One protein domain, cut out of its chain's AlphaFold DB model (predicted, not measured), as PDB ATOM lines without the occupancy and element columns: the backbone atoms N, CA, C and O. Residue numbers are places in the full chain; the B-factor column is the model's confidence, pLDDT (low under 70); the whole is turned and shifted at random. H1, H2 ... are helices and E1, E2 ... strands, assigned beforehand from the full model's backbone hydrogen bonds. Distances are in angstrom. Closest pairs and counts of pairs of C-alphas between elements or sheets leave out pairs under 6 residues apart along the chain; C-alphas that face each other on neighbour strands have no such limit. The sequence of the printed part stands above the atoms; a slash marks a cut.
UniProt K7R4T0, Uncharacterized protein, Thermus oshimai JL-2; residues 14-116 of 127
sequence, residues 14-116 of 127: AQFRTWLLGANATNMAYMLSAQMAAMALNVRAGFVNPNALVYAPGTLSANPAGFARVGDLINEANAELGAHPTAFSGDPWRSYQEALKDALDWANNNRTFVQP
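Overview. This is residues 14 to 116 of the 127 residues of an uncharacterized protein of Thermus oshimai JL-2 (UniProt K7R4T0). A strand hairpin, E1 and E2, sits at one end of an up-and-down helix bundle, H2, H3 and H4, each running against the one before, with H1 off beside H2. The 103 printed residues, mostly helix, include four named helices and two antiparallel strands, in order H1 H2 E1 E2 H3 H4. The whole is compact, radius of gyration of the C-alphas 13.0 A, spans 38 by 35 by 21 A.

Along the chain. E1 is residues 53 to 55, E2 67 to 69. H2, 28 to 44, is 23.9 A long; H3 is 70 to 83. H1, 14 to 22, begins at C-alpha 14 (154.311, 111.206, 169.446). H4, 94 to 108, ends at (133.481, 114.820, 167.242).

Arrangement. In the E1 and E2 hairpin, N 54 and O 68 are within hydrogen-bond range, 2.9 A. H2 and H4 touch, closest C-alphas Leu 32 and Lys 101, 4.7 A. H3 and H4, a helical hairpin, touch, closest C-alphas Ala 77 and Leu 100, 6.4 A. Every helix O i to N i+4 pair is within range.

Size, cuts and confidence. The printed part has no cut; link E1 to E2 is long; no printed residue is under 70.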
ATOM      1  N   ALA A  14     153.719 109.915 169.792       98.06
ATOM      2  CA  ALA A  14     154.311 111.206 169.446       98.06
ATOM      3  C   ALA A  14     154.139 111.536 167.952       98.06
ATOM      4  O   ALA A  14     153.770 112.659 167.614       98.06
ATOM      5  N   GLN A  15     154.344 110.554 167.066       97.38
ATOM      6  CA  GLN A  15     154.083 110.716 165.633       97.38
ATOM      7  C   GLN A  15     152.600 110.954 165.361       97.38
ATOM      8  O   GLN A  15     152.260 111.913 164.671       97.38
ATOM      9  N   PHE A  16     151.722 110.126 165.941       97.19
ATOM     10  CA  PHE A  16     150.277 110.276 165.774       97.19
ATOM     11  C   PHE A  16     149.791 111.657 166.229       97.19
ATOM     12  O   PHE A  16     149.066 112.326 165.504       97.19
ATOM     13  N   ARG A  17     150.247 112.126 167.395       97.38
ATOM     14  CA  ARG A  17     149.893 113.438 167.944       97.38
ATOM     15  C   ARG A  17     150.371 114.576 167.042       97.38
ATOM     16  O   ARG A  17     149.624 115.521 166.815       97.38
ATOM     17  N   THR A  18     151.607 114.512 166.550       97.94
ATOM     18  CA  THR A  18     152.153 115.541 165.649       97.94
ATOM     19  C   THR A  18     151.374 115.605 164.340       97.94
ATOM     20  O   THR A  18     151.023 116.694 163.900       97.94
ATOM     21  N   TRP A  19     151.050 114.452 163.757       97.81
ATOM     22  CA  TRP A  19     150.201 114.369 162.572       97.81
ATOM     23  C   TRP A  19     148.794 114.919 162.845       97.81
ATOM     24  O   TRP A  19     148.318 115.798 162.137       97.81
ATOM     25  N   LEU A  20     148.158 114.513 163.944       97.25
ATOM     26  CA  LEU A  20     146.810 114.971 164.279       97.25
ATOM     27  C   LEU A  20     146.736 116.501 164.426       97.25
ATOM     28  O   LEU A  20     145.793 117.120 163.945       97.25
ATOM     29  N   LEU A  21     147.741 117.121 165.055       96.94
ATOM     30  CA  LEU A  21     147.790 118.576 165.246       96.94
ATOM     31  C   LEU A  21     148.277 119.361 164.024       96.94
ATOM     32  O   LEU A  21     148.090 120.573 163.972       96.94
ATOM     33  N   GLY A  22     148.926 118.701 163.065       96.56
ATOM     34  CA  GLY A  22     149.363 119.322 161.815       96.56
ATOM     35  C   GLY A  22     148.272 119.375 160.744       96.56
ATOM     36  O   GLY A  22     148.463 120.031 159.715       96.56
ATOM     37  N   ALA A  23     147.155 118.676 160.961       96.56
ATOM     38  CA  ALA A  23     146.050 118.597 160.021       96.56
ATOM     39  C   ALA A  23     145.457 119.982 159.732       96.56
ATOM     40  O   ALA A  23     145.133 120.756 160.632       96.56
ATOM     41  N   ASN A  24     145.323 120.297 158.447       93.88
ATOM     42  CA  ASN A  24     144.779 121.559 157.966       93.88
ATOM     43  C   ASN A  24     144.046 121.344 156.639       93.88
ATOM     44  O   ASN A  24     144.187 120.306 155.996       93.88
ATOM     45  N   ALA A  25     143.274 122.345 156.217       92.88
ATOM     46  CA  ALA A  25     142.433 122.252 155.030       92.88
ATOM     47  C   ALA A  25     143.162 122.531 153.699       92.88
ATOM     48  O   ALA A  25     142.495 122.562 152.665       92.88
ATOM     49  N   THR A  26     144.488 122.739 153.666       96.19
ATOM     50  CA  THR A  26     145.213 122.921 152.392       96.19
ATOM     51  C   THR A  26     145.064 121.679 151.520       96.19
ATOM     52  O   THR A  26     144.629 121.788 150.377       96.19
ATOM     53  N   ASN A  27     145.318 120.502 152.095       96.94
ATOM     54  CA  ASN A  27     144.902 119.219 151.543       96.94
ATOM     55  C   ASN A  27     143.695 118.718 152.354       96.94
ATOM     56  O   ASN A  27     143.863 118.286 153.495       96.94
ATOM     57  N   MET A  28     142.482 118.783 151.792       98.06
ATOM     58  CA  MET A  28     141.268 118.391 152.523       98.06
ATOM     59  C   MET A  28     141.305 116.917 152.944       98.06
ATOM     60  O   MET A  28     140.826 116.599 154.030       98.06
ATOM     61  N   ALA A  29     141.976 116.050 152.183       98.31
ATOM     62  CA  ALA A  29     142.132 114.641 152.534       98.31
ATOM     63  C   ALA A  29     142.882 114.463 153.865       98.31
ATOM     64  O   ALA A  29     142.556 113.578 154.658       98.31
ATOM     65  N   TYR A  30     143.851 115.332 154.169       98.50
ATOM     66  CA  TYR A  30     144.551 115.308 155.453       98.50
ATOM     67  C   TYR A  30     143.632 115.756 156.600       98.50
ATOM     68  O   TYR A  30     143.542 115.071 157.622       98.50
ATOM     69  N   MET A  31     142.883 116.849 156.418       98.38
ATOM     70  CA  MET A  31     141.906 117.307 157.414       98.38
ATOM     71  C   MET A  31     140.817 116.258 157.679       98.38
ATOM     72  O   MET A  31     140.497 115.976 158.833       98.38
ATOM     73  N   LEU A  32     140.277 115.656 156.617       98.56
ATOM     74  CA  LEU A  32     139.303 114.570 156.693       98.56
ATOM     75  C   LEU A  32     139.889 113.363 157.432       98.56
ATOM     76  O   LEU A  32     139.250 112.832 158.338       98.56
ATOM     77  N   SER A  33     141.128 112.974 157.115       98.31
ATOM     78  CA  SER A  33     141.812 111.870 157.800       98.31
ATOM     79  C   SER A  33     141.900 112.098 159.310       98.31
ATOM     80  O   SER A  33     141.648 111.173 160.080       98.31
ATOM     81  N   ALA A  34     142.231 113.317 159.742       98.31
ATOM     82  CA  ALA A  34     142.322 113.660 161.159       98.31
ATOM     83  C   ALA A  34     140.965 113.553 161.876       98.31
ATOM     84  O   ALA A  34     140.881 112.944 162.945       98.31
ATOM     85  N   GLN A  35     139.894 114.077 161.270       98.38
ATOM     86  CA  GLN A  35     138.547 113.994 161.846       98.38
ATOM     87  C   GLN A  35     138.017 112.555 161.883       98.38
ATOM     88  O   GLN A  35     137.446 112.125 162.889       98.38
ATOM     89  N   MET A  36     138.266 111.781 160.824       98.31
ATOM     90  CA  MET A  36     137.913 110.364 160.767       98.31
ATOM     91  C   MET A  36     138.662 109.562 161.834       98.31
ATOM     92  O   MET A  36     138.046 108.764 162.536       98.31
ATOM     93  N   ALA A  37     139.967 109.797 162.006       98.00
ATOM     94  CA  ALA A  37     140.767 109.119 163.022       98.00
ATOM     95  C   ALA A  37     140.250 109.405 164.442       98.00
ATOM     96  O   ALA A  37     140.140 108.480 165.246       98.00
ATOM     97  N   ALA A  38     139.884 110.655 164.741       98.00
ATOM     98  CA  ALA A  38     139.288 111.016 166.027       98.00
ATOM     99  C   ALA A  38     137.962 110.273 166.279       98.00
ATOM    100  O   ALA A  38     137.797 109.655 167.332       98.00
ATOM    101  N   MET A  39     137.056 110.237 165.296       98.44
ATOM    102  CA  MET A  39     135.777 109.531 165.434       98.44
ATOM    103  C   MET A  39     135.963 108.010 165.545       98.44
ATOM    104  O   MET A  39     135.352 107.361 166.394       98.44
ATOM    105  N   ALA A  40     136.854 107.430 164.738       98.06
ATOM    106  CA  ALA A  40     137.181 106.010 164.806       98.06
ATOM    107  C   ALA A  40     137.750 105.621 166.182       98.06
ATOM    108  O   ALA A  40     137.412 104.560 166.712       98.06
ATOM    109  N   LEU A  41     138.564 106.487 166.798       97.62
ATOM    110  CA  LEU A  41     139.046 106.292 168.166       97.62
ATOM    111  C   LEU A  41     137.922 106.421 169.201       97.62
ATOM    112  O   LEU A  41     137.873 105.596 170.110       97.62
ATOM    113  N   ASN A  42     136.999 107.375 169.049       97.88
ATOM    114  CA  ASN A  42     135.822 107.494 169.918       97.88
ATOM    115  C   ASN A  42     134.956 106.225 169.887       97.88
ATOM    116  O   ASN A  42     134.543 105.731 170.938       97.88
ATOM    117  N   VAL A  43     134.729 105.659 168.697       98.19
ATOM    118  CA  VAL A  43     134.014 104.383 168.530       98.19
ATOM    119  C   VAL A  43     134.793 103.233 169.161       98.19
ATOM    120  O   VAL A  43     134.241 102.467 169.948       98.19
ATOM    121  N   ARG A  44     136.095 103.121 168.871       97.75
ATOM    122  CA  ARG A  44     136.944 102.044 169.399       97.75
ATOM    123  C   ARG A  44     137.076 102.081 170.923       97.75
ATOM    124  O   ARG A  44     137.172 101.026 171.542       97.75
ATOM    125  N   ALA A  45     137.087 103.271 171.518       97.38
ATOM    126  CA  ALA A  45     137.114 103.466 172.965       97.38
ATOM    127  C   ALA A  45     135.743 103.238 173.634       97.38
ATOM    128  O   ALA A  45     135.663 103.242 174.859       97.38
ATOM    129  N   GLY A  46     134.674 103.034 172.855       96.12
ATOM    130  CA  GLY A  46     133.317 102.824 173.361       96.12
ATOM    131  C   GLY A  46     132.585 104.107 173.766       96.12
ATOM    132  O   GLY A  46     131.508 104.023 174.350       96.12
ATOM    133  N   PHE A  47     133.132 105.287 173.457       95.19
ATOM    134  CA  PHE A  47     132.487 106.573 173.748       95.19
ATOM    135  C   PHE A  47     131.368 106.911 172.763       95.19
ATOM    136  O   PHE A  47     130.430 107.618 173.117       95.19
ATOM    137  N   VAL A  48     131.451 106.396 171.534       96.81
ATOM    138  CA  VAL A  48     130.428 106.583 170.502       96.81
ATOM    139  C   VAL A  48     129.951 105.225 170.006       96.81
ATOM    140  O   VAL A  48     130.746 104.365 169.634       96.81
ATOM    141  N   ASN A  49     128.632 105.031 169.967       96.50
ATOM    142  CA  ASN A  49     128.038 103.863 169.324       96.50
ATOM    143  C   ASN A  49     128.136 104.032 167.795       96.50
ATOM    144  O   ASN A  49     127.640 105.036 167.283       96.50
ATOM    145  N   PRO A  50     128.701 103.072 167.037       97.25
ATOM    146  CA  PRO A  50     128.794 103.184 165.579       97.25
ATOM    147  C   PRO A  50     127.423 103.267 164.883       97.25
ATOM    148  O   PRO A  50     127.337 103.750 163.759       97.25
ATOM    149  N   ASN A  51     126.342 102.836 165.543       96.69
ATOM    150  CA  ASN A  51     124.975 102.950 165.034       96.69
ATOM    151  C   ASN A  51     124.286 104.275 165.399       96.69
ATOM    152  O   ASN A  51     123.136 104.477 165.010       96.69
ATOM    153  N   ALA A  52     124.944 105.161 166.156       96.38
ATOM    154  CA  ALA A  52     124.396 106.477 166.461       96.38
ATOM    155  C   ALA A  52     124.208 107.280 165.167       96.38
ATOM    156  O   ALA A  52     125.049 107.227 164.268       96.38
ATOM    157  N   LEU A  53     123.097 108.012 165.080       96.88
ATOM    158  CA  LEU A  53     122.802 108.883 163.948       96.88
ATOM    159  C   LEU A  53     123.375 110.277 164.193       96.88
ATOM    160  O   LEU A  53     123.185 110.852 165.266       96.88
ATOM    161  N   VAL A  54     124.032 110.820 163.172       97.81
ATOM    162  CA  VAL A  54     124.565 112.185 163.147       97.81
ATOM    163  C   VAL A  54     124.101 112.902 161.888       97.81
ATOM    164  O   VAL A  54     123.904 112.277 160.844       97.81
ATOM    165  N   TYR A  55     123.906 114.214 161.982       97.88
ATOM    166  CA  TYR A  55     123.639 115.044 160.809       97.88
ATOM    167  C   TYR A  55     124.890 115.121 159.919       97.88
ATOM    168  O   TYR A  55     125.947 115.563 160.372       97.88
ATOM    169  N   ALA A  56     124.763 114.668 158.674       98.00
ATOM    170  CA  ALA A  56     125.836 114.490 157.698       98.00
ATOM    171  C   ALA A  56     125.368 114.802 156.254       98.00
ATOM    172  O   ALA A  56     125.512 113.968 155.359       98.00
ATOM    173  N   PRO A  57     124.756 115.970 155.991       97.62
ATOM    174  CA  PRO A  57     124.224 116.301 154.670       97.62
ATOM    175  C   PRO A  57     125.325 116.317 153.600       97.62
ATOM    176  O   PRO A  57     126.464 116.686 153.869       97.62
ATOM    177  N   GLY A  58     124.969 115.947 152.369       96.19
ATOM    178  CA  GLY A  58     125.910 115.921 151.241       96.19
ATOM    179  C   GLY A  58     126.847 114.709 151.217       96.19
ATOM    180  O   GLY A  58     127.611 114.566 150.267       96.19
ATOM    181  N   THR A  59     126.761 113.827 152.216       97.94
ATOM    182  CA  THR A  59     127.425 112.516 152.216       97.94
ATOM    183  C   THR A  59     126.533 111.465 151.548       97.94
ATOM    184  O   THR A  59     125.310 111.613 151.504       97.94
ATOM    185  N   LEU A  60     127.127 110.401 151.013       98.19
ATOM    186  CA  LEU A  60     126.425 109.289 150.372       98.19
ATOM    187  C   LEU A  60     125.669 108.424 151.384       98.19
ATOM    188  O   LEU A  60     124.609 107.895 151.059       98.19
ATOM    189  N   SER A  61     126.186 108.290 152.607       97.56
ATOM    190  CA  SER A  61     125.543 107.522 153.680       97.56
ATOM    191  C   SER A  61     124.367 108.258 154.325       97.56
ATOM    192  O   SER A  61     123.661 107.680 155.155       97.56
ATOM    193  N   ALA A  62     124.146 109.531 153.987       97.81
ATOM    194  CA  ALA A  62     123.026 110.286 154.516       97.81
ATOM    195  C   ALA A  62     121.695 109.833 153.909       97.81
ATOM    196  O   ALA A  62     121.517 109.735 152.696       97.81
ATOM    197  N   ASN A  63     120.713 109.615 154.777       96.25
ATOM    198  CA  ASN A  63     119.328 109.416 154.380       96.25
ATOM    199  C   ASN A  63     118.707 110.735 153.848       96.25
ATOM    200  O   ASN A  63     119.320 111.798 153.961       96.25
ATOM    201  N   PRO A  64     117.464 110.721 153.324       96.31
ATOM    202  CA  PRO A  64     116.816 111.931 152.801       96.31
ATOM    203  C   PRO A  64     116.645 113.080 153.807       96.31
ATOM    204  O   PRO A  64     116.441 114.218 153.398       96.31
ATOM    205  N   ALA A  65     116.718 112.803 155.112       95.12
ATOM    206  CA  ALA A  65     116.685 113.819 156.163       95.12
ATOM    207  C   ALA A  65     118.085 114.374 156.506       95.12
ATOM    208  O   ALA A  65     118.211 115.207 157.400       95.12
ATOM    209  N   GLY A  66     119.136 113.924 155.813       97.00
ATOM    210  CA  GLY A  66     120.512 114.368 156.012       97.00
ATOM    211  C   GLY A  66     121.241 113.663 157.155       97.00
ATOM    212  O   GLY A  66     122.256 114.179 157.608       97.00
ATOM    213  N   PHE A  67     120.754 112.518 157.643       97.75
ATOM    214  CA  PHE A  67     121.387 111.783 158.745       97.75
ATOM    215  C   PHE A  67     122.056 110.496 158.273       97.75
ATOM    216  O   PHE A  67     121.464 109.739 157.505       97.75
ATOM    217  N   ALA A  68     123.240 110.212 158.807       98.25
ATOM    218  CA  ALA A  68     123.994 108.984 158.565       98.25
ATOM    219  C   ALA A  68     124.362 108.311 159.893       98.25
ATOM    220  O   ALA A  68     124.434 108.971 160.936       98.25
ATOM    221  N   ARG A  69     124.618 106.999 159.871       98.31
ATOM    222  CA  ARG A  69     125.228 106.319 161.022       98.31
ATOM    223  C   ARG A  69     126.717 106.635 161.068       98.31
ATOM    224  O   ARG A  69     127.374 106.682 160.031       98.31
ATOM    225  N   VAL A  70     127.262 106.777 162.273       98.31
ATOM    226  CA  VAL A  70     128.695 107.049 162.476       98.31
ATOM    227  C   VAL A  70     129.583 106.004 161.791       98.31
ATOM    228  O   VAL A  70     130.557 106.367 161.138       98.31
ATOM    229  N   GLY A  71     129.257 104.715 161.917       98.38
ATOM    230  CA  GLY A  71     130.030 103.633 161.303       98.38
ATOM    231  C   GLY A  71     130.055 103.710 159.775       98.38
ATOM    232  O   GLY A  71     131.111 103.521 159.175       98.38
ATOM    233  N   ASP A  72     128.923 104.053 159.160       98.62
ATOM    234  CA  ASP A  72     128.814 104.203 157.705       98.62
ATOM    235  C   ASP A  72     129.634 105.409 157.226       98.62
ATOM    236  O   ASP A  72     130.402 105.293 156.274       98.62
ATOM    237  N   LEU A  73     129.586 106.522 157.968       98.25
ATOM    238  CA  LEU A  73     130.359 107.731 157.675       98.25
ATOM    239  C   LEU A  73     131.882 107.506 157.762       98.25
ATOM    240  O   LEU A  73     132.627 108.022 156.930       98.25
ATOM    241  N   ILE A  74     132.359 106.717 158.736       98.69
ATOM    242  CA  ILE A  74     133.780 106.329 158.830       98.69
ATOM    243  C   ILE A  74     134.189 105.494 157.608       98.69
ATOM    244  O   ILE A  74     135.241 105.741 157.019       98.69
ATOM    245  N   ASN A  75     133.372 104.509 157.223       98.62
ATOM    246  CA  ASN A  75     133.661 103.646 156.077       98.62
ATOM    247  C   ASN A  75     133.667 104.432 154.759       98.62
ATOM    248  O   ASN A  75     134.559 104.235 153.935       98.62
ATOM    249  N   GLU A  76     132.706 105.339 154.583       98.56
ATOM    250  CA  GLU A  76     132.614 106.231 153.428       98.56
ATOM    251  C   GLU A  76     133.833 107.153 153.331       98.56
ATOM    252  O   GLU A  76     134.477 107.204 152.286       98.56
ATOM    253  N   ALA A  77     134.213 107.810 154.433       98.50
ATOM    254  CA  ALA A  77     135.409 108.644 154.475       98.50
ATOM    255  C   ALA A  77     136.678 107.845 154.146       98.50
ATOM    256  O   ALA A  77     137.529 108.322 153.399       98.50
ATOM    257  N   ASN A  78     136.807 106.617 154.654       98.38
ATOM    258  CA  ASN A  78     137.950 105.760 154.351       98.38
ATOM    259  C   ASN A  78     138.002 105.360 152.866       98.38
ATOM    260  O   ASN A  78     139.080 105.355 152.270       98.38
ATOM    261  N   ALA A  79     136.852 105.048 152.260       98.50
ATOM    262  CA  ALA A  79     136.759 104.744 150.834       98.50
ATOM    263  C   ALA A  79     137.126 105.961 149.968       98.50
ATOM    264  O   ALA A  79     137.931 105.835 149.046       98.50
ATOM    265  N   GLU A  80     136.599 107.139 150.310       98.31
ATOM    266  CA  GLU A  80     136.902 108.397 149.626       98.31
ATOM    267  C   GLU A  80     138.388 108.758 149.733       98.31
ATOM    268  O   GLU A  80     139.015 109.082 148.730       98.31
ATOM    269  N   LEU A  81     138.996 108.624 150.915       98.00
ATOM    270  CA  LEU A  81     140.432 108.851 151.092       98.00
ATOM    271  C   LEU A  81     141.282 107.865 150.278       98.00
ATOM    272  O   LEU A  81     142.357 108.238 149.814       98.00
ATOM    273  N   GLY A  82     140.823 106.624 150.094       97.62
ATOM    274  CA  GLY A  82     141.493 105.635 149.248       97.62
ATOM    275  C   GLY A  82     141.419 105.954 147.750       97.62
ATOM    276  O   GLY A  82     142.379 105.691 147.028       97.62
ATOM    277  N   ALA A  83     140.309 106.535 147.287       97.88
ATOM    278  CA  ALA A  83     140.128 106.953 145.896       97.88
ATOM    279  C   ALA A  83     140.814 108.296 145.592       97.88
ATOM    280  O   ALA A  83     141.435 108.462 144.541       97.88
ATOM    281  N   HIS A  84     140.730 109.236 146.531       97.94
ATOM    282  CA  HIS A  84     141.188 110.611 146.394       97.94
ATOM    283  C   HIS A  84     142.093 110.989 147.584       97.94
ATOM    284  O   HIS A  84     141.676 111.687 148.515       97.94
ATOM    285  N   PRO A  85     143.366 110.550 147.566       97.12
ATOM    286  CA  PRO A  85     144.295 110.744 148.683       97.12
ATOM    287  C   PRO A  85     144.732 112.204 148.887       97.12
ATOM    288  O   PRO A  85     145.307 112.551 149.921       97.12
ATOM    289  N   THR A  86     144.458 113.073 147.915       97.69
ATOM    290  CA  THR A  86     144.714 114.514 147.963       97.69
ATOM    291  C   THR A  86     143.496 115.284 147.486       97.69
ATOM    292  O   THR A  86     142.843 114.852 146.542       97.69
ATOM    293  N   ALA A  87     143.230 116.447 148.075       97.50
ATOM    294  CA  ALA A  87     142.166 117.350 147.644       97.50
ATOM    295  C   ALA A  87     142.557 118.813 147.897       97.50
ATOM    296  O   ALA A  87     142.321 119.374 148.975       97.50
ATOM    297  N   PHE A  88     143.173 119.435 146.900       97.12
ATOM    298  CA  PHE A  88     143.589 120.833 146.891       97.12
ATOM    299  C   PHE A  88     142.507 121.737 146.288       97.12
ATOM    300  O   PHE A  88     141.486 121.285 145.775       97.12
ATOM    301  N   SER A  89     142.701 123.053 146.398       96.06
ATOM    302  CA  SER A  89     141.772 124.025 145.812       96.06
ATOM    303  C   SER A  89     141.608 123.790 144.306       96.06
ATOM    304  O   SER A  89     142.602 123.713 143.588       96.06
ATOM    305  N   GLY A  90     140.359 123.710 143.842       94.75
ATOM    306  CA  GLY A  90     140.016 123.430 142.445       94.75
ATOM    307  C   GLY A  90     139.748 121.954 142.134       94.75
ATOM    308  O   GLY A  90     139.137 121.678 141.103       94.75
ATOM    309  N   ASP A  91     140.118 121.025 143.022       97.06
ATOM    310  CA  ASP A  91     139.823 119.606 142.819       97.06
ATOM    311  C   ASP A  91     138.311 119.335 142.945       97.06
ATOM    312  O   ASP A  91     137.682 119.775 143.916       97.06
ATOM    313  N   PRO A  92     137.702 118.587 142.007       97.56
ATOM    314  CA  PRO A  92     136.249 118.425 141.951       97.56
ATOM    315  C   PRO A  92     135.669 117.632 143.131       97.56
ATOM    316  O   PRO A  92     134.520 117.853 143.504       97.56
ATOM    317  N   TRP A  93     136.452 116.744 143.751       97.56
ATOM    318  CA  TRP A  93     136.050 115.963 144.931       97.56
ATOM    319  C   TRP A  93     136.277 116.703 146.258       97.56
ATOM    320  O   TRP A  93     135.852 116.232 147.312       97.56
ATOM    321  N   ARG A  94     136.919 117.879 146.245       98.00
ATOM    322  CA  ARG A  94     137.246 118.604 147.480       98.00
ATOM    323  C   ARG A  94     136.008 118.964 148.299       98.00
ATOM    324  O   ARG A  94     136.040 118.817 149.516       98.00
ATOM    325  N   SER A  95     134.940 119.425 147.650       97.75
ATOM    326  CA  SER A  95     133.686 119.784 148.327       97.75
ATOM    327  C   SER A  95     133.021 118.575 148.985       97.75
ATOM    328  O   SER A  95     132.439 118.692 150.059       97.75
ATOM    329  N   TYR A  96     133.145 117.399 148.373       98.31
ATOM    330  CA  TYR A  96     132.641 116.157 148.941       98.31
ATOM    331  C   TYR A  96     133.463 115.721 150.165       98.31
ATOM    332  O   TYR A  96     132.895 115.405 151.210       98.31
ATOM    333  N   GLN A  97     134.796 115.819 150.100       98.44
ATOM    334  CA  GLN A  97     135.643 115.595 151.276       98.44
ATOM    335  C   GLN A  97     135.382 116.602 152.398       98.44
ATOM    336  O   GLN A  97     135.480 116.245 153.569       98.44
ATOM    337  N   GLU A  98     135.033 117.842 152.057       98.06
ATOM    338  CA  GLU A  98     134.627 118.859 153.024       98.06
ATOM    339  C   GLU A  98     133.316 118.479 153.722       98.06
ATOM    340  O   GLU A  98     133.269 118.523 154.947       98.06
ATOM    341  N   ALA A  99     132.306 117.991 152.990       98.44
ATOM    342  CA  ALA A  99     131.054 117.507 153.580       98.44
ATOM    343  C   ALA A  99     131.280 116.349 154.571       98.44
ATOM    344  O   ALA A  99     130.745 116.359 155.682       98.44
ATOM    345  N   LEU A 100     132.127 115.379 154.207       98.69
ATOM    346  CA  LEU A 100     132.535 114.290 155.103       98.69
ATOM    347  C   LEU A 100     133.277 114.818 156.339       98.69
ATOM    348  O   LEU A 100     132.999 114.405 157.469       98.69
ATOM    349  N   LYS A 101     134.217 115.745 156.129       98.19
ATOM    350  CA  LYS A 101     135.031 116.351 157.188       98.19
ATOM    351  C   LYS A 101     134.164 117.143 158.162       98.19
ATOM    352  O   LYS A 101     134.388 117.038 159.365       98.19
ATOM    353  N   ASP A 102     133.191 117.900 157.671       98.44
ATOM    354  CA  ASP A 102     132.294 118.710 158.490       98.44
ATOM    355  C   ASP A 102     131.346 117.831 159.304       98.44
ATOM    356  O   ASP A 102     131.217 118.030 160.511       98.44
ATOM    357  N   ALA A 103     130.762 116.797 158.692       98.38
ATOM    358  CA  ALA A 103     129.919 115.834 159.397       98.38
ATOM    359  C   ALA A 103     130.661 115.165 160.570       98.38
ATOM    360  O   ALA A 103     130.143 115.100 161.691       98.38
ATOM    361  N   LEU A 104     131.897 114.709 160.331       98.50
ATOM    362  CA  LEU A 104     132.748 114.104 161.360       98.50
ATOM    363  C   LEU A 104     133.199 115.120 162.412       98.50
ATOM    364  O   LEU A 104     133.181 114.797 163.596       98.50
ATOM    365  N   ASP A 105     133.571 116.340 162.017       98.25
ATOM    366  CA  ASP A 105     133.961 117.404 162.949       98.25
ATOM    367  C   ASP A 105     132.807 117.784 163.882       98.25
ATOM    368  O   ASP A 105     132.978 117.839 165.101       98.25
ATOM    369  N   TRP A 106     131.600 117.983 163.352       98.00
ATOM    370  CA  TRP A 106     130.434 118.305 164.174       98.00
ATOM    371  C   TRP A 106     130.098 117.187 165.156       98.00
ATOM    372  O   TRP A 106     129.783 117.463 166.317       98.00
ATOM    373  N   ALA A 107     130.201 115.935 164.710       97.25
ATOM    374  CA  ALA A 107     129.989 114.779 165.559       97.25
ATOM    375  C   ALA A 107     131.094 114.647 166.623       97.25
ATOM    376  O   ALA A 107     130.784 114.487 167.798       97.25
ATOM    377  N   ASN A 108     132.373 114.813 166.276       97.81
ATOM    378  CA  ASN A 108     133.481 114.820 167.242       97.81
ATOM    379  C   ASN A 108     133.336 115.929 168.298       97.81
ATOM    380  O   ASN A 108     133.748 115.748 169.441       97.81
ATOM    381  N   ASN A 109     132.708 117.050 167.935       96.94
ATOM    382  CA  ASN A 109     132.371 118.148 168.845       96.94
ATOM    383  C   ASN A 109     130.995 117.989 169.526       96.94
ATOM    384  O   ASN A 109     130.512 118.922 170.168       96.94
ATOM    385  N   ASN A 110     130.354 116.823 169.398       94.62
ATOM    386  CA  ASN A 110     129.082 116.462 170.026       94.62
ATOM    387  C   ASN A 110     127.898 117.394 169.681       94.62
ATOM    388  O   ASN A 110     127.035 117.652 170.518       94.62
ATOM    389  N   ARG A 111     127.855 117.928 168.453       94.19
ATOM    390  CA  ARG A 111     126.871 118.950 168.035       94.19
ATOM    391  C   ARG A 111     125.662 118.403 167.281       94.19
ATOM    392  O   ARG A 111     124.656 119.097 167.181       94.19
ATOM    393  N   THR A 112     125.774 117.213 166.699       94.94
ATOM    394  CA  THR A 112     124.834 116.725 165.671       94.94
ATOM    395  C   THR A 112     124.285 115.330 165.934       94.94
ATOM    396  O   THR A 112     123.544 114.808 165.100       94.94
ATOM    397  N   PHE A 113     124.626 114.724 167.073       94.00
ATOM    398  CA  PHE A 113     124.045 113.449 167.475       94.00
ATOM    399  C   PHE A 113     122.545 113.593 167.697       94.00
ATOM    400  O   PHE A 113     122.093 114.468 168.438       94.00
ATOM    401  N   VAL A 114     121.779 112.692 167.084       91.38
ATOM    402  CA  VAL A 114     120.359 112.548 167.392       91.38
ATOM    403  C   VAL A 114     120.245 112.106 168.844       91.38
ATOM    404  O   VAL A 114     120.768 111.059 169.232       91.38
ATOM    405  N   GLN A 115     119.580 112.924 169.655       82.19
ATOM    406  CA  GLN A 115     119.312 112.570 171.038       82.19
ATOM    407  C   GLN A 115     118.196 111.522 171.103       82.19
ATOM    408  O   GLN A 115     117.300 111.531 170.254       82.19
ATOM    409  N   PRO A 116     118.227 110.624 172.102       70.94
ATOM    410  CA  PRO A 116     117.091 109.763 172.389       70.94
ATOM    411  C   PRO A 116     115.820 110.605 172.560       70.94
ATOM    412  O   PRO A 116     115.871 111.686 173.152       70.94
TER     413      PRO A 116